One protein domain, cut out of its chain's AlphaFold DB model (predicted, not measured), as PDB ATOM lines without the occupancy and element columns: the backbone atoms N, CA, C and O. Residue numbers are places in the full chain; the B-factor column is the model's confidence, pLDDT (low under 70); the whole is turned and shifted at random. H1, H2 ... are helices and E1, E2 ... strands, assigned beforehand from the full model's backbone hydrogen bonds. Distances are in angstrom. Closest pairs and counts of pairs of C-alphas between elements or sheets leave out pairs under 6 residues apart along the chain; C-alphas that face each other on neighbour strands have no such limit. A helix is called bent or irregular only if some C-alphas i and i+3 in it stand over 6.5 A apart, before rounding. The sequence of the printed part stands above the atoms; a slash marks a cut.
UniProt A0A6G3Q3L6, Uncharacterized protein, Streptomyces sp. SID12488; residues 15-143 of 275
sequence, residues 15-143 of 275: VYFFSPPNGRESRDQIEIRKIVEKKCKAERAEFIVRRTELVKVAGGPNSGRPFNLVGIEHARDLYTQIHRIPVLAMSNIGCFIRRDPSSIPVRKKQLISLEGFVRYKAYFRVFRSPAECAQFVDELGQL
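What this domain is: This is residues 15 to 143 of the 275 residues of an uncharacterized protein of Streptomyces sp. SID12488 (UniProt A0A6G3Q3L6). Look for one strongly twisted sheet of seven strands, curled like part of a barrel, with H2 on one face and H1 on the opposite face, where H4 runs side by side with H1. The short helix H3 sits at the sheet's level between E5 and E7, and the long hairpin of E2 and E3 reaches out to its turn at residues 57 to 65. The printed part has 129 residues, mixed in class, with four named helices and seven named strands in the order E1 H1 E2 E3 H2 E4 E5 E6 H3 E7 H4. The sheet is mixed, in the order E6 E5 E3 E2 E1 E4 E7. The whole is compact, with a radius of gyration of the C-alphas of 14.8 A and spans of 45 by 34 by 20 A.

How they stand to each other: Start at E1, residues 15 to 19, whose N 17 is 2.8 A from O 48 of its parallel neighbour E2, residues 46 to 56. With H1, residues 27 to 42, they form a strand-helix-strand unit, two parallel neighbour strands with a helix between, and its crossover is right-handed. H1 is over E2 and E1 at a height over the sheet of 9.5 A; its closest C-alphas to E2 are those of Cys 40 and Phe 47, 6.1 A. E3, residues 66 to 70, makes an antiparallel hairpin with E2, N 53 to O 69 at 2.8 A. H2, residues 72 to 81, is on the face opposite to H1, at a height of 7.8 A. E4, residues 87 to 91, is parallel to E1, N 16 to O 88 at 2.9 A. E5, residues 95 to 98, is parallel to E3, N 96 to O 68 at 2.8 A, and forms a hairpin with antiparallel E6, residues 111 to 113, N 97 to O 112 at 2.8 A. H3, residues 114 to 118, stands at the sheet's level; its closest C-alphas to E5 are those of Leu 114 and Phe 96, 5.3 A. E7, residues 123 to 126, is parallel to E4, N 89 to O 123 at 2.9 A. H4, residues 130 to 142, only grazes the sheet but touches H1 at a shallow tilt of 22 degrees, the same way, closest at the C-alphas of Ile 32 and Pro 130, 4.9 A. Every O i to N i+4 pair is within hydrogen-bond range in H1, H2 and H3, and 6 of 9 are in H4.

Where its parts are: Find C-alpha 15 at (165.246, 181.911, 120.749), where E1 begins. H1 runs 22.7 A, and E2 runs 31.8 A to C-alpha 56 at (153.842, 156.825, 117.067). H2 measures 14.3 A. H4 runs 19.8 A to C-alpha 142 at (162.820, 193.967, 113.053), and is irregular, with C-alphas 138 and 141 at 7.2 A.

The domain as a whole: The C-alphas farthest apart are those of Ala 42 and Gly 59, 45.9 A. The printed part has no cut; the link from E5 to E6 is long, residues 99 to 110. The mean pLDDT of the printed part is 91.0, and residues 140 to 143 are under 70.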
ATOM      1  N   VAL A  15     165.628 182.688 121.930       93.56
ATOM      2  CA  VAL A  15     165.246 181.911 120.749       93.56
ATOM      3  C   VAL A  15     165.147 180.439 121.123       93.56
ATOM      4  O   VAL A  15     166.148 179.780 121.408       93.56
ATOM      5  N   TYR A  16     163.929 179.907 121.082       97.06
ATOM      6  CA  TYR A  16     163.642 178.494 121.294       97.06
ATOM      7  C   TYR A  16     163.604 177.773 119.949       97.06
ATOM      8  O   TYR A  16     162.649 177.918 119.188       97.06
ATOM      9  N   PHE A  17     164.628 176.971 119.660       97.50
ATOM     10  CA  PHE A  17     164.747 176.231 118.407       97.50
ATOM     11  C   PHE A  17     164.430 174.747 118.591       97.50
ATOM     12  O   PHE A  17     165.125 174.025 119.311       97.50
ATOM     13  N   PHE A  18     163.391 174.278 117.907       98.06
ATOM     14  CA  PHE A  18     162.923 172.902 117.953       98.06
ATOM     15  C   PHE A  18     163.488 172.094 116.791       98.06
ATOM     16  O   PHE A  18     163.279 172.411 115.619       98.06
ATOM     17  N   SER A  19     164.186 171.016 117.139       96.94
ATOM     18  CA  SER A  19     164.837 170.125 116.182       96.94
ATOM     19  C   SER A  19     164.384 168.672 116.353       96.94
ATOM     20  O   SER A  19     163.958 168.287 117.450       96.94
ATOM     21  N   PRO A  20     164.580 167.827 115.319       96.38
ATOM     22  CA  PRO A  20     164.430 166.381 115.422       96.38
ATOM     23  C   PRO A  20     165.207 165.778 116.601       96.38
ATOM     24  O   PRO A  20     166.141 166.411 117.120       96.38
ATOM     25  N   PRO A  21     164.886 164.523 116.978       95.69
ATOM     26  CA  PRO A  21     165.651 163.791 117.979       95.69
ATOM     27  C   PRO A  21     167.151 163.747 117.664       95.69
ATOM     28  O   PRO A  21     167.574 163.852 116.509       95.69
ATOM     29  N   ASN A  22     167.962 163.534 118.698       91.62
ATOM     30  CA  ASN A  22     169.409 163.410 118.542       91.62
ATOM     31  C   ASN A  22     169.773 162.334 117.503       91.62
ATOM     32  O   ASN A  22     169.205 161.242 117.489       91.62
ATOM     33  N   GLY A  23     170.706 162.673 116.608       91.88
ATOM     34  CA  GLY A  23     171.147 161.795 115.519       91.88
ATOM     35  C   GLY A  23     170.159 161.643 114.355       91.88
ATOM     36  O   GLY A  23     170.398 160.824 113.474       91.88
ATOM     37  N   ARG A  24     169.052 162.402 114.330       94.38
ATOM     38  CA  ARG A  24     168.041 162.359 113.252       94.38
ATOM     39  C   ARG A  24     167.989 163.622 112.392       94.38
ATOM     40  O   ARG A  24     167.163 163.680 111.488       94.38
ATOM     41  N   GLU A  25     168.819 164.627 112.669       95.31
ATOM     42  CA  GLU A  25     168.882 165.825 111.825       95.31
ATOM     43  C   GLU A  25     169.475 165.490 110.453       95.31
ATOM     44  O   GLU A  25     170.526 164.854 110.361       95.31
ATOM     45  N   SER A  26     168.830 165.964 109.389       95.94
ATOM     46  CA  SER A  26     169.450 166.024 108.067       95.94
ATOM     47  C   SER A  26     170.570 167.071 108.034       95.94
ATOM     48  O   SER A  26     170.681 167.929 108.917       95.94
ATOM     49  N   ARG A  27     171.388 167.042 106.976       96.81
ATOM     50  CA  ARG A  27     172.411 168.068 106.730       96.81
ATOM     51  C   ARG A  27     171.805 169.476 106.727       96.81
ATOM     52  O   ARG A  27     172.294 170.340 107.449       96.81
ATOM     53  N   ASP A  28     170.707 169.663 106.002       97.06
ATOM     54  CA  ASP A  28     170.006 170.946 105.898       97.06
ATOM     55  C   ASP A  28     169.461 171.408 107.253       97.06
ATOM     56  O   ASP A  28     169.559 172.577 107.606       97.06
ATOM     57  N   GLN A  29     168.933 170.489 108.065       96.50
ATOM     58  CA  GLN A  29     168.437 170.806 109.406       96.50
ATOM     59  C   GLN A  29     169.556 171.256 110.351       96.50
ATOM     60  O   GLN A  29     169.360 172.196 111.125       96.50
ATOM     61  N   ILE A  30     170.731 170.619 110.267       97.00
ATOM     62  CA  ILE A  30     171.934 171.040 110.997       97.00
ATOM     63  C   ILE A  30     172.366 172.435 110.539       97.00
ATOM     64  O   ILE A  30     172.733 173.264 111.370       97.00
ATOM     65  N   GLU A  31     172.331 172.698 109.235       97.38
ATOM     66  CA  GLU A  31     172.707 173.988 108.663       97.38
ATOM     67  C   GLU A  31     171.758 175.108 109.100       97.38
ATOM     68  O   GLU A  31     172.229 176.113 109.627       97.38
ATOM     69  N   ILE A  32     170.438 174.897 109.012       97.00
ATOM     70  CA  ILE A  32     169.422 175.828 109.532       97.00
ATOM     71  C   ILE A  32     169.716 176.161 110.998       97.00
ATOM     72  O   ILE A  32     169.773 177.335 111.361       97.00
ATOM     73  N   ARG A  33     169.952 175.149 111.843       96.62
ATOM     74  CA  ARG A  33     170.245 175.363 113.267       96.62
ATOM     75  C   ARG A  33     171.509 176.200 113.474       96.62
ATOM     76  O   ARG A  33     171.498 177.104 114.301       96.62
ATOM     77  N   LYS A  34     172.579 175.931 112.716       96.88
ATOM     78  CA  LYS A  34     173.836 176.699 112.776       96.88
ATOM     79  C   LYS A  34     173.665 178.150 112.323       96.88
ATOM     80  O   LYS A  34     174.305 179.029 112.895       96.88
ATOM     81  N   ILE A  35     172.826 178.405 111.315       95.62
ATOM     82  CA  ILE A  35     172.500 179.764 110.854       95.62
ATOM     83  C   ILE A  35     171.853 180.555 111.998       95.62
ATOM     84  O   ILE A  35     172.338 181.634 112.343       95.62
ATOM     85  N   VAL A  36     170.826 179.986 112.639       94.50
ATOM     86  CA  VAL A  36     170.136 180.630 113.770       94.50
ATOM     87  C   VAL A  36     171.083 180.825 114.956       94.50
ATOM     88  O   VAL A  36     171.159 181.924 115.501       94.50
ATOM     89  N   GLU A  37     171.857 179.800 115.324       95.75
ATOM     90  CA  GLU A  37     172.839 179.854 116.416       95.75
ATOM     91  C   GLU A  37     173.865 180.977 116.209       95.75
ATOM     92  O   GLU A  37     174.130 181.769 117.116       95.75
ATOM     93  N   LYS A  38     174.415 181.087 114.991       94.69
ATOM     94  CA  LYS A  38     175.379 182.130 114.628       94.69
ATOM     95  C   LYS A  38     174.775 183.526 114.782       94.69
ATOM     96  O   LYS A  38     175.450 184.405 115.315       94.69
ATOM     97  N   LYS A  39     173.529 183.731 114.338       91.12
ATOM     98  CA  LYS A  39     172.845 185.022 114.491       91.12
ATOM     99  C   LYS A  39     172.570 185.340 115.953       91.12
ATOM    100  O   LYS A  39     172.911 186.432 116.386       91.12
ATOM    101  N   CYS A  40     172.040 184.392 116.726       91.25
ATOM    102  CA  CYS A  40     171.774 184.606 118.149       91.25
ATOM    103  C   CYS A  40     173.051 185.015 118.893       91.25
ATOM    104  O   CYS A  40     173.041 185.977 119.652       91.25
ATOM    105  N   LYS A  41     174.184 184.363 118.594       92.06
ATOM    106  CA  LYS A  41     175.488 184.736 119.155       92.06
ATOM    107  C   LYS A  41     175.916 186.159 118.778       92.06
ATOM    108  O   LYS A  41     176.467 186.858 119.625       92.06
ATOM    109  N   ALA A  42     175.699 186.578 117.530       89.69
ATOM    110  CA  ALA A  42     176.035 187.927 117.071       89.69
ATOM    111  C   ALA A  42     175.177 189.004 117.759       89.69
ATOM    112  O   ALA A  42     175.709 190.034 118.160       89.69
ATOM    113  N   GLU A  43     173.889 188.724 117.959       86.38
ATOM    114  CA  GLU A  43     172.917 189.632 118.591       86.38
ATOM    115  C   GLU A  43     172.861 189.497 120.125       86.38
ATOM    116  O   GLU A  43     172.027 190.119 120.772       86.38
ATOM    117  N   ARG A  44     173.723 188.660 120.725       88.25
ATOM    118  CA  ARG A  44     173.710 188.324 122.165       88.25
ATOM    119  C   ARG A  44     172.351 187.808 122.672       88.25
ATOM    120  O   ARG A  44     172.050 187.919 123.857       88.25
ATOM    121  N   ALA A  45     171.561 187.209 121.787       88.12
ATOM    122  CA  ALA A  45     170.324 186.530 122.140       88.12
ATOM    123  C   ALA A  45     170.622 185.144 122.724       88.12
ATOM    124  O   ALA A  45     171.565 184.459 122.308       88.12
ATOM    125  N   GLU A  46     169.799 184.703 123.670       92.88
ATOM    126  CA  GLU A  46     169.903 183.352 124.212       92.88
ATOM    127  C   GLU A  46     169.407 182.341 123.171       92.88
ATOM    128  O   GLU A  46     168.325 182.497 122.609       92.88
ATOM    129  N   PHE A  47     170.186 181.289 122.911       95.44
ATOM    130  CA  PHE A  47     169.819 180.247 121.956       95.44
ATOM    131  C   PHE A  47     169.592 178.912 122.661       95.44
ATOM    132  O   PHE A  47     170.536 178.260 123.113       95.44
ATOM    133  N   ILE A  48     168.332 178.488 122.729       97.56
ATOM    134  CA  ILE A  48     167.907 177.278 123.431       97.56
ATOM    135  C   ILE A  48     167.455 176.243 122.407       97.56
ATOM    136  O   ILE A  48     166.418 176.387 121.761       97.56
ATOM    137  N   VAL A  49     168.198 175.142 122.297       97.50
ATOM    138  CA  VAL A  49     167.813 174.018 121.434       97.50
ATOM    139  C   VAL A  49     166.979 173.015 122.226       97.50
ATOM    140  O   VAL A  49     167.443 172.441 123.213       97.50
ATOM    141  N   ARG A  50     165.756 172.745 121.762       97.69
ATOM    142  CA  ARG A  50     164.875 171.707 122.307       97.69
ATOM    143  C   ARG A  50     164.715 170.575 121.297       97.69
ATOM    144  O   ARG A  50     164.228 170.754 120.183       97.69
ATOM    145  N   ARG A  51     165.139 169.378 121.693       97.12
ATOM    146  CA  ARG A  51     165.018 168.162 120.881       97.12
ATOM    147  C   ARG A  51     163.651 167.534 121.099       97.12
ATOM    148  O   ARG A  51     163.200 167.419 122.237       97.12
ATOM    149  N   THR A  52     163.002 167.135 120.013       97.06
ATOM    150  CA  THR A  52     161.742 166.391 120.076       97.06
ATOM    151  C   THR A  52     161.975 164.892 120.233       97.06
ATOM    152  O   THR A  52     163.032 164.377 119.873       97.06
ATOM    153  N   GLU A  53     160.944 164.180 120.663       94.94
ATOM    154  CA  GLU A  53     160.876 162.723 120.716       94.94
ATOM    155  C   GLU A  53     159.959 162.199 119.608       94.94
ATOM    156  O   GLU A  53     158.880 162.739 119.382       94.94
ATOM    157  N   LEU A  54     160.348 161.125 118.919       93.06
ATOM    158  CA  LEU A  54     159.465 160.483 117.943       93.06
ATOM    159  C   LEU A  54     158.492 159.552 118.661       93.06
ATOM    160  O   LEU A  54     158.893 158.519 119.193       93.06
ATOM    161  N   VAL A  55     157.203 159.875 118.609       90.62
ATOM    162  CA  VAL A  55     156.135 159.041 119.169       90.62
ATOM    163  C   VAL A  55     155.170 158.637 118.067       90.62
ATOM    164  O   VAL A  55     154.708 159.468 117.287       90.62
ATOM    165  N   LYS A  56     154.856 157.344 117.988       86.44
ATOM    166  CA  LYS A  56     153.842 156.825 117.067       86.44
ATOM    167  C   LYS A  56     152.487 156.852 117.757       86.44
ATOM    168  O   LYS A  56     152.345 156.312 118.851       86.44
ATOM    169  N   VAL A  57     151.494 157.445 117.106       80.94
ATOM    170  CA  VAL A  57     150.107 157.386 117.585       80.94
ATOM    171  C   VAL A  57     149.466 156.064 117.158       80.94
ATOM    172  O   VAL A  57     149.714 155.570 116.053       80.94
ATOM    173  N   ALA A  58     148.643 155.490 118.034       72.56
ATOM    174  CA  ALA A  58     147.916 154.250 117.786       72.56
ATOM    175  C   ALA A  58     146.435 154.539 117.492       72.56
ATOM    176  O   ALA A  58     145.673 154.907 118.381       72.56
ATOM    177  N   GLY A  59     146.010 154.321 116.247       71.19
ATOM    178  CA  GLY A  59     144.611 154.440 115.833       71.19
ATOM    179  C   GLY A  59     144.259 155.712 115.050       71.19
ATOM    180  O   GLY A  59     144.971 156.717 115.033       71.19
ATOM    181  N   GLY A  60     143.117 155.647 114.359       76.19
ATOM    182  CA  GLY A  60     142.659 156.675 113.419       76.19
ATOM    183  C   GLY A  60     143.482 156.739 112.116       76.19
ATOM    184  O   GLY A  60     144.387 155.931 111.913       76.19
ATOM    185  N   PRO A  61     143.212 157.725 111.236       80.25
ATOM    186  CA  PRO A  61     143.846 157.821 109.910       80.25
ATOM    187  C   PRO A  61     145.370 158.024 109.919       80.25
ATOM    188  O   PRO A  61     146.026 157.861 108.897       80.25
ATOM    189  N   ASN A  62     145.943 158.410 111.064       79.25
ATOM    190  CA  ASN A  62     147.381 158.644 111.228       79.25
ATOM    191  C   ASN A  62     148.080 157.531 112.027       79.25
ATOM    192  O   ASN A  62     149.211 157.731 112.465       79.25
ATOM    193  N   SER A  63     147.420 156.387 112.239       81.50
ATOM    194  CA  SER A  63     147.994 155.262 112.981       81.50
ATOM    195  C   SER A  63     149.361 154.857 112.417       81.50
ATOM    196  O   SER A  63     149.537 154.757 111.203       81.50
ATOM    197  N   GLY A  64     150.344 154.658 113.296       79.38
ATOM    198  CA  GLY A  64     151.705 154.255 112.926       79.38
ATOM    199  C   GLY A  64     152.595 155.376 112.375       79.38
ATOM    200  O   GLY A  64     153.812 155.185 112.299       79.38
ATOM    201  N   ARG A  65     152.041 156.556 112.053       84.75
ATOM    202  CA  ARG A  65     152.840 157.722 111.653       84.75
ATOM    203  C   ARG A  65     153.566 158.300 112.874       84.75
ATOM    204  O   ARG A  65     152.927 158.496 113.912       84.75
ATOM    205  N   PRO A  66     154.880 158.565 112.782       88.88
ATOM    206  CA  PRO A  66     155.609 159.185 113.873       88.88
ATOM    207  C   PRO A  66     155.324 160.692 113.932       88.88
ATOM    208  O   PRO A  66     155.284 161.373 112.908       88.88
ATOM    209  N   PHE A  67     155.166 161.206 115.144       91.69
ATOM    210  CA  PHE A  67     155.038 162.625 115.454       91.69
ATOM    211  C   PHE A  67     156.235 163.055 116.297       91.69
ATOM    212  O   PHE A  67     156.633 162.339 117.214       91.69
ATOM    213  N   ASN A  68     156.791 164.228 116.003       95.25
ATOM    214  CA  ASN A  68     157.830 164.837 116.825       95.25
ATOM    215  C   ASN A  68     157.173 165.540 118.019       95.25
ATOM    216  O   ASN A  68     156.590 166.613 117.859       95.25
ATOM    217  N   LEU A  69     157.224 164.929 119.198       96.06
ATOM    218  CA  LEU A  69     156.680 165.498 120.422       96.06
ATOM    219  C   LEU A  69     157.724 166.332 121.151       96.06
ATOM    220  O   LEU A  69     158.852 165.900 121.368       96.06
ATOM    221  N   VAL A  70     157.329 167.527 121.560       97.25
ATOM    222  CA  VAL A  70     158.082 168.341 122.506       97.25
ATOM    223  C   VAL A  70     157.942 167.712 123.893       97.25
ATOM    224  O   VAL A  70     156.834 167.371 124.313       97.25
ATOM    225  N   GLY A  71     159.069 167.545 124.589       95.88
ATOM    226  CA  GLY A  71     159.091 167.061 125.970       95.88
ATOM    227  C   GLY A  71     158.273 167.959 126.901       95.88
ATOM    228  O   GLY A  71     158.188 169.170 126.695       95.88
ATOM    229  N   ILE A  72     157.678 167.366 127.933       96.00
ATOM    230  CA  ILE A  72     156.716 168.036 128.824       96.00
ATOM    231  C   ILE A  72     157.357 169.240 129.527       96.00
ATOM    232  O   ILE A  72     156.823 170.346 129.472       96.00
ATOM    233  N   GLU A  73     158.567 169.060 130.059       96.12
ATOM    234  CA  GLU A  73     159.334 170.142 130.689       96.12
ATOM    235  C   GLU A  73     159.701 171.258 129.705       96.12
ATOM    236  O   GLU A  73     159.670 172.432 130.058       96.12
ATOM    237  N   HIS A  74     159.987 170.924 128.443       97.31
ATOM    238  CA  HIS A  74     160.287 171.926 127.419       97.31
ATOM    239  C   HIS A  74     159.048 172.743 127.039       97.31
ATOM    240  O   HIS A  74     159.164 173.942 126.797       97.31
ATOM    241  N   ALA A  75     157.870 172.111 126.985       97.25
ATOM    242  CA  ALA A  75     156.612 172.805 126.726       97.25
ATOM    243  C   ALA A  75     156.231 173.725 127.897       97.25
ATOM    244  O   ALA A  75     155.808 174.858 127.664       97.25
ATOM    245  N   ARG A  76     156.426 173.260 129.139       96.56
ATOM    246  CA  ARG A  76     156.245 174.060 130.357       96.56
ATOM    247  C   ARG A  76     157.159 175.280 130.365       96.56
ATOM    248  O   ARG A  76     156.671 176.394 130.521       96.56
ATOM    249  N   ASP A  77     158.459 175.056 130.192       97.12
ATOM    250  CA  ASP A  77     159.483 176.101 130.180       97.12
ATOM    251  C   ASP A  77     159.180 177.153 129.110       97.12
ATOM    252  O   ASP A  77     159.040 178.328 129.431       97.12
ATOM    253  N   LEU A  78     158.934 176.727 127.864       96.88
ATOM    254  CA  LEU A  78     158.556 177.630 126.779       96.88
ATOM    255  C   LEU A  78     157.336 178.484 127.149       96.88
ATOM    256  O   LEU A  78     157.387 179.707 127.043       96.88
ATOM    257  N   TYR A  79     156.240 177.857 127.586       96.56
ATOM    258  CA  TYR A  79     155.002 178.584 127.876       96.56
ATOM    259  C   TYR A  79     155.133 179.530 129.073       96.56
ATOM    260  O   TYR A  79     154.490 180.574 129.123       96.56
ATOM    261  N   THR A  80     156.008 179.194 130.011       94.94
ATOM    262  CA  THR A  80     156.363 180.038 131.153       94.94
ATOM    263  C   THR A  80     157.175 181.253 130.687       94.94
ATOM    264  O   THR A  80     156.858 182.383 131.067       94.94
ATOM    265  N   GLN A  81     158.183 181.053 129.830       93.94
ATOM    266  CA  GLN A  81     159.067 182.130 129.370       93.94
ATOM    267  C   GLN A  81     158.393 183.110 128.414       93.94
ATOM    268  O   GLN A  81     158.599 184.312 128.552       93.94
ATOM    269  N   ILE A  82     157.526 182.641 127.509       92.94
ATOM    270  CA  ILE A  82     156.853 183.519 126.527       92.94
ATOM    271  C   ILE A  82     155.960 184.585 127.187       92.94
ATOM    272  O   ILE A  82     155.557 185.541 126.533       92.94
ATOM    273  N   HIS A  83     155.647 184.417 128.477       92.88
ATOM    274  CA  HIS A  83     154.888 185.379 129.272       92.88
ATOM    275  C   HIS A  83     155.758 186.297 130.139       92.88
ATOM    276  O   HIS A  83     155.219 187.162 130.820       92.88
ATOM    277  N   ARG A  84     157.078 186.106 130.176       90.94
ATOM    278  CA  ARG A  84     157.996 186.868 131.042       90.94
ATOM    279  C   ARG A  84     159.014 187.666 130.243       90.94
ATOM    280  O   ARG A  84     159.385 188.757 130.659       90.94
ATOM    281  N   ILE A  85     159.439 187.127 129.107       88.12
ATOM    282  CA  ILE A  85     160.435 187.728 128.226       88.12
ATOM    283  C   ILE A  85     160.000 187.591 126.761       88.12
ATOM    284  O   ILE A  85     159.188 186.718 126.438       88.12
ATOM    285  N   PRO A  86     160.533 188.422 125.852       87.00
ATOM    286  CA  PRO A  86     160.350 188.217 124.423       87.00
ATOM    287  C   PRO A  86     160.939 186.870 123.983       87.00
ATOM    288  O   PRO A  86     162.132 186.606 124.147       87.00
ATOM    289  N   VAL A  87     160.096 186.020 123.392       89.31
ATOM    290  CA  VAL A  87     160.497 184.705 122.883       89.31
ATOM    291  C   VAL A  87     160.210 184.588 121.393       89.31
ATOM    292  O   VAL A  87     159.133 184.949 120.915       89.31
ATOM    293  N   LEU A  88     161.165 184.005 120.672       90.56
ATOM    294  CA  LEU A  88     161.000 183.573 119.290       90.56
ATOM    295  C   LEU A  88     161.053 182.048 119.234       90.56
ATOM    296  O   LEU A  88     162.084 181.438 119.515       90.56
ATOM    297  N   ALA A  89     159.934 181.426 118.872       93.81
ATOM    298  CA  ALA A  89     159.849 179.986 118.696       93.81
ATOM    299  C   ALA A  89     160.122 179.627 117.230       93.81
ATOM    300  O   ALA A  89     159.452 180.090 116.310       93.81
ATOM    301  N   MET A  90     161.111 178.782 116.989       95.38
ATOM    302  CA  MET A  90     161.522 178.376 115.650       95.38
ATOM    303  C   MET A  90     161.594 176.865 115.556       95.38
ATOM    304  O   MET A  90     161.880 176.187 116.537       95.38
ATOM    305  N   SER A  91     161.371 176.317 114.369       96.44
ATOM    306  CA  SER A  91     161.509 174.882 114.144       96.44
ATOM    307  C   SER A  91     161.993 174.584 112.731       96.44
ATOM    308  O   SER A  91     161.721 175.335 111.801       96.44
ATOM    309  N   ASN A  92     162.673 173.459 112.539       95.12
ATOM    310  CA  ASN A  92     162.978 172.900 111.211       95.12
ATOM    311  C   ASN A  92     162.203 171.594 110.937       95.12
ATOM    312  O   ASN A  92     162.537 170.821 110.034       95.12
ATOM    313  N   ILE A  93     161.172 171.344 111.751       95.19
ATOM    314  CA  ILE A  93     160.246 170.213 111.666       95.19
ATOM    315  C   ILE A  93     158.837 170.594 112.133       95.19
ATOM    316  O   ILE A  93     158.645 171.498 112.944       95.19
ATOM    317  N   GLY A  94     157.831 169.837 111.694       94.31
ATOM    318  CA  GLY A  94     156.534 169.837 112.370       94.31
ATOM    319  C   GLY A  94     156.662 169.160 113.735       94.31
ATOM    320  O   GLY A  94     157.004 167.975 113.796       94.31
ATOM    321  N   CYS A  95     156.396 169.902 114.809       95.69
ATOM    322  CA  CYS A  95     156.445 169.418 116.185       95.69
ATOM    323  C   CYS A  95     155.143 169.711 116.941       95.69
ATOM    324  O   CYS A  95     154.374 170.610 116.589       95.69
ATOM    325  N   PHE A  96     154.881 168.886 117.951       96.25
ATOM    326  CA  PHE A  96     153.599 168.819 118.636       96.25
ATOM    327  C   PHE A  96     153.768 168.722 120.149       96.25
ATOM    328  O   PHE A  96     154.751 168.178 120.643       96.25
ATOM    329  N   ILE A  97     152.772 169.191 120.886       96.25
ATOM    330  CA  ILE A  97     152.698 169.139 122.344       96.25
ATOM    331  C   ILE A  97     151.484 168.306 122.738       96.25
ATOM    332  O   ILE A  97     150.448 168.336 122.070       96.25
ATOM    333  N   ARG A  98     151.609 167.524 123.810       94.94
ATOM    334  CA  ARG A  98     150.499 166.725 124.337       94.94
ATOM    335  C   ARG A  98     149.481 167.652 124.997       94.94
ATOM    336  O   ARG A  98     149.857 168.486 125.813       94.94
ATOM    337  N   ARG A  99     148.195 167.476 124.681       93.56
ATOM    338  CA  ARG A  99     147.101 168.143 125.407       93.56
ATOM    339  C   ARG A  99     146.962 167.621 126.832       93.56
ATOM    340  O   ARG A  99     146.616 168.392 127.711       93.56
ATOM    341  N   ASP A 100     147.208 166.324 127.027       94.75
ATOM    342  CA  ASP A 100     147.206 165.670 128.334       94.75
ATOM    343  C   ASP A 100     148.550 164.977 128.574       94.75
ATOM    344  O   ASP A 100     148.837 163.967 127.917       94.75
ATOM    345  N   PRO A 101     149.377 165.507 129.486       94.69
ATOM    346  CA  PRO A 101     150.741 165.049 129.679       94.69
ATOM    347  C   PRO A 101     150.793 163.691 130.391       94.69
ATOM    348  O   PRO A 101     151.722 162.919 130.158       94.69
ATOM    349  N   SER A 102     149.729 163.331 131.120       94.44
ATOM    350  CA  SER A 102     149.585 162.040 131.803       94.44
ATOM    351  C   SER A 102     149.200 160.876 130.892       94.44
ATOM    352  O   SER A 102     149.134 159.731 131.338       94.44
ATOM    353  N   SER A 103     148.924 161.151 129.615       90.31
ATOM    354  CA  SER A 103     148.504 160.139 128.654       90.31
ATOM    355  C   SER A 103     149.456 160.064 127.470       90.31
ATOM    356  O   SER A 103     149.992 161.069 126.996       90.31
ATOM    357  N   ILE A 104     149.640 158.852 126.952       86.31
ATOM    358  CA  ILE A 104     150.297 158.664 125.664       86.31
ATOM    359  C   ILE A 104     149.258 158.990 124.581       86.31
ATOM    360  O   ILE A 104     148.177 158.392 124.576       86.31
ATOM    361  N   PRO A 105     149.543 159.928 123.663       86.94
ATOM    362  CA  PRO A 105     148.594 160.305 122.627       86.94
ATOM    363  C   PRO A 105     148.346 159.126 121.680       86.94
ATOM    364  O   PRO A 105     149.249 158.637 121.004       86.94
ATOM    365  N   VAL A 106     147.090 158.698 121.596       85.50
ATOM    366  CA  VAL A 106     146.619 157.668 120.662       85.50
ATOM    367  C   VAL A 106     146.041 158.286 119.388       85.50
ATOM    368  O   VAL A 106     146.020 157.659 118.337       85.50
ATOM    369  N   ARG A 107     145.597 159.547 119.429       87.00
ATOM    370  CA  ARG A 107     145.012 160.246 118.273       87.00
ATOM    371  C   ARG A 107     145.606 161.640 118.113       87.00
ATOM    372  O   ARG A 107     145.862 162.321 119.100       87.00
ATOM    373  N   LYS A 108     145.689 162.125 116.866       85.69
ATOM    374  CA  LYS A 108     146.168 163.488 116.545       85.69
ATOM    375  C   LYS A 108     145.420 164.586 117.316       85.69
ATOM    376  O   LYS A 108     146.034 165.565 117.702       85.69
ATOM    377  N   LYS A 109     144.125 164.405 117.605       87.69
ATOM    378  CA  LYS A 109     143.327 165.368 118.391       87.69
ATOM    379  C   LYS A 109     143.826 165.590 119.828       87.69
ATOM    380  O   LYS A 109     143.467 166.581 120.442       87.69
ATOM    381  N   GLN A 110     144.634 164.673 120.368       91.06
ATOM    382  CA  GLN A 110     145.265 164.807 121.689       91.06
ATOM    383  C   GLN A 110     146.587 165.583 121.628       91.06
ATOM    384  O   GLN A 110     147.292 165.684 122.631       91.06
ATOM    385  N   LEU A 111     146.936 166.102 120.452       92.94
ATOM    386  CA  LEU A 111     148.120 166.903 120.205       92.94
ATOM    387  C   LEU A 111     147.718 168.330 119.825       92.94
ATOM    388  O   LEU A 111     146.648 168.560 119.259       92.94
ATOM    389  N   ILE A 112     148.614 169.266 120.106       95.06
ATOM    390  CA  ILE A 112     148.588 170.658 119.652       95.06
ATOM    391  C   ILE A 112     149.839 170.860 118.803       95.06
ATOM    392  O   ILE A 112     150.895 170.346 119.168       95.06
ATOM    393  N   SER A 113     149.755 171.558 117.674       95.38
ATOM    394  CA  SER A 113     150.972 171.996 116.978       95.38
ATOM    395  C   SER A 113     151.745 172.982 117.863       95.38
ATOM    396  O   SER A 113     151.146 173.693 118.672       95.38
ATOM    397  N   LEU A 114     153.072 173.046 117.721       96.31
ATOM    398  CA  LEU A 114     153.858 174.063 118.428       96.31
ATOM    399  C   LEU A 114     153.379 175.484 118.085       96.31
ATOM    400  O   LEU A 114     153.259 176.310 118.982       96.31
ATOM    401  N   GLU A 115     153.033 175.726 116.818       94.56
ATOM    402  CA  GLU A 115     152.434 176.983 116.363       94.56
ATOM    403  C   GLU A 115     151.165 177.329 117.140       94.56
ATOM    404  O   GLU A 115     151.096 178.386 117.757       94.56
ATOM    405  N   GLY A 116     150.181 176.422 117.163       94.38
ATOM    406  CA  GLY A 116     148.918 176.641 117.868       94.38
ATOM    407  C   GLY A 116     149.113 176.816 119.373       94.38
ATOM    408  O   GLY A 116     148.368 177.552 120.013       94.38
ATOM    409  N   PHE A 117     150.144 176.193 119.949       95.88
ATOM    410  CA  PHE A 117     150.462 176.328 121.367       95.88
ATOM    411  C   PHE A 117     150.999 177.712 121.738       95.88
ATOM    412  O   PHE A 117     150.599 178.250 122.767       95.88
ATOM    413  N   VAL A 118     151.885 178.292 120.924       94.12
ATOM    414  CA  VAL A 118     152.469 179.623 121.186       94.12
ATOM    415  C   VAL A 118     151.709 180.764 120.513       94.12
ATOM    416  O   VAL A 118     152.063 181.930 120.706       94.12
ATOM    417  N   ARG A 119     150.675 180.442 119.726       91.50
ATOM    418  CA  ARG A 119     149.854 181.411 118.998       91.50
ATOM    419  C   ARG A 119     149.382 182.512 119.946       91.50
ATOM    420  O   ARG A 119     148.935 182.245 121.061       91.50
ATOM    421  N   TYR A 120     149.519 183.757 119.494       89.88
ATOM    422  CA  TYR A 120     149.238 184.988 120.245       89.88
ATOM    423  C   TYR A 120     150.157 185.306 121.422       89.88
ATOM    424  O   TYR A 120     149.946 186.322 122.075       89.88
ATOM    425  N   LYS A 121     151.143 184.465 121.731       90.31
ATOM    426  CA  LYS A 121     152.056 184.672 122.863       90.31
ATOM    427  C   LYS A 121     153.478 184.963 122.408       90.31
ATOM    428  O   LYS A 121     154.163 185.762 123.031       90.31
ATOM    429  N   ALA A 122     153.899 184.332 121.316       89.12
ATOM    430  CA  ALA A 122     155.229 184.482 120.750       89.12
ATOM    431  C   ALA A 122     155.190 184.428 119.224       89.12
ATOM    432  O   ALA A 122     154.234 183.934 118.620       89.12
ATOM    433  N   TYR A 123     156.265 184.913 118.606       86.12
ATOM    434  CA  TYR A 123     156.482 184.716 117.181       86.12
ATOM    435  C   TYR A 123     156.843 183.254 116.909       86.12
ATOM    436  O   TYR A 123     157.600 182.649 117.673       86.12
ATOM    437  N   PHE A 124     156.330 182.703 115.810       90.50
ATOM    438  CA  PHE A 124     156.603 181.329 115.406       90.50
ATOM    439  C   PHE A 124     156.997 181.232 113.933       90.50
ATOM    440  O   PHE A 124     156.365 181.861 113.086       90.50
ATOM    441  N   ARG A 125     158.007 180.412 113.615       92.12
ATOM    442  CA  ARG A 125     158.328 180.062 112.223       92.12
ATOM    443  C   ARG A 125     158.876 178.645 112.066       92.12
ATOM    444  O   ARG A 125     159.662 178.172 112.885       92.12
ATOM    445  N   VAL A 126     158.493 177.988 110.967       93.88
ATOM    446  CA  VAL A 126     159.091 176.724 110.511       93.88
ATOM    447  C   VAL A 126     159.930 176.981 109.269       93.88
ATOM    448  O   VAL A 126     159.400 177.485 108.286       93.88
ATOM    449  N   PHE A 127     161.198 176.581 109.285       94.88
ATOM    450  CA  PHE A 127     162.087 176.673 108.125       94.88
ATOM    451  C   PHE A 127     162.141 175.354 107.372       94.88
ATOM    452  O   PHE A 127     162.324 174.290 107.973       94.88
ATOM    453  N   ARG A 128     162.018 175.426 106.044       91.69
ATOM    454  CA  ARG A 128     162.109 174.252 105.165       91.69
ATOM    455  C   ARG A 128     163.446 174.146 104.441       91.69
ATOM    456  O   ARG A 128     163.768 173.067 103.955       91.69
ATOM    457  N   SER A 129     164.220 175.229 104.380       94.94
ATOM    458  CA  SER A 129     165.545 175.245 103.759       94.94
ATOM    459  C   SER A 129     166.509 176.209 104.466       94.94
ATOM    460  O   SER A 129     166.066 177.164 105.114       94.94
ATOM    461  N   PRO A 130     167.834 176.000 104.331       95.25
ATOM    462  CA  PRO A 130     168.837 176.948 104.815       95.25
ATOM    463  C   PRO A 130     168.693 178.346 104.204       95.25
ATOM    464  O   PRO A 130     168.853 179.333 104.915       95.25
ATOM    465  N   ALA A 131     168.336 178.437 102.918       93.00
ATOM    466  CA  ALA A 131     168.160 179.711 102.221       93.00
ATOM    467  C   ALA A 131     167.001 180.536 102.806       93.00
ATOM    468  O   ALA A 131     167.168 181.722 103.079       93.00
ATOM    469  N   GLU A 132     165.855 179.893 103.064       91.94
ATOM    470  CA  GLU A 132     164.711 180.538 103.720       91.94
ATOM    471  C   GLU A 132     165.086 181.029 105.128       91.94
ATOM    472  O   GLU A 132     164.730 182.138 105.524       91.94
ATOM    473  N   CYS A 133     165.821 180.201 105.876       91.50
ATOM    474  CA  CYS A 133     166.292 180.544 107.212       91.50
ATOM    475  C   CYS A 133     167.210 181.767 107.187       91.50
ATOM    476  O   CYS A 133     166.961 182.716 107.919       91.50
ATOM    477  N   ALA A 134     168.230 181.773 106.326       88.69
ATOM    478  CA  ALA A 134     169.172 182.882 106.217       88.69
ATOM    479  C   ALA A 134     168.460 184.211 105.928       88.69
ATOM    480  O   ALA A 134     168.675 185.175 106.657       88.69
ATOM    481  N   GLN A 135     167.550 184.226 104.949       86.75
ATOM    482  CA  GLN A 135     166.780 185.422 104.605       86.75
ATOM    483  C   GLN A 135     165.970 185.949 105.798       86.75
ATOM    484  O   GLN A 135     166.010 187.135 106.103       86.75
ATOM    485  N   PHE A 136     165.254 185.070 106.499       85.75
ATOM    486  CA  PHE A 136     164.427 185.478 107.634       85.75
ATOM    487  C   PHE A 136     165.248 185.900 108.857       85.75
ATOM    488  O   PHE A 136     164.860 186.786 109.613       85.75
ATOM    489  N   VAL A 137     166.376 185.237 109.098       80.31
ATOM    490  CA  VAL A 137     167.231 185.497 110.256       80.31
ATOM    491  C   VAL A 137     167.858 186.895 110.176       80.31
ATOM    492  O   VAL A 137     168.096 187.508 111.214       80.31
ATOM    493  N   ASP A 138     168.043 187.449 108.978       74.38
ATOM    494  CA  ASP A 138     168.442 188.850 108.802       74.38
ATOM    495  C   ASP A 138     167.336 189.838 109.223       74.38
ATOM    496  O   ASP A 138     167.630 190.937 109.698       74.38
ATOM    497  N   GLU A 139     166.070 189.422 109.162       74.38
ATOM    498  CA  GLU A 139     164.893 190.208 109.556       74.38
ATOM    499  C   GLU A 139     164.588 190.121 111.066       74.38
ATOM    500  O   GLU A 139     163.775 190.892 111.578       74.38
ATOM    501  N   LEU A 140     165.257 189.229 111.814       69.12
ATOM    502  CA  LEU A 140     164.999 188.968 113.241       69.12
ATOM    503  C   LEU A 140     164.997 190.220 114.123       69.12
ATOM    504  O   LEU A 140     164.170 190.327 115.024       69.12
ATOM    505  N   GLY A 141     165.893 191.173 113.852       59.53
ATOM    506  CA  GLY A 141     165.997 192.423 114.613       59.53
ATOM    507  C   GLY A 141     164.829 193.394 114.393       59.53
ATOM    508  O   GLY A 141     164.706 194.380 115.113       59.53
ATOM    509  N   GLN A 142     163.970 193.130 113.405       62.44
ATOM    510  CA  GLN A 142     162.820 193.967 113.053       62.44
ATOM    511  C   GLN A 142     161.483 193.354 113.483       62.44
ATOM    512  O   GLN A 142     160.448 194.018 113.395       62.44
ATOM    513  N   LEU A 143     161.486 192.103 113.959       60.59
ATOM    514  CA  LEU A 143     160.273 191.406 114.364       60.59
ATOM    515  C   LEU A 143     159.714 192.024 115.648       60.59
ATOM    516  O   LEU A 143     160.151 191.734 116.759       60.59
TER     517      LEU A 143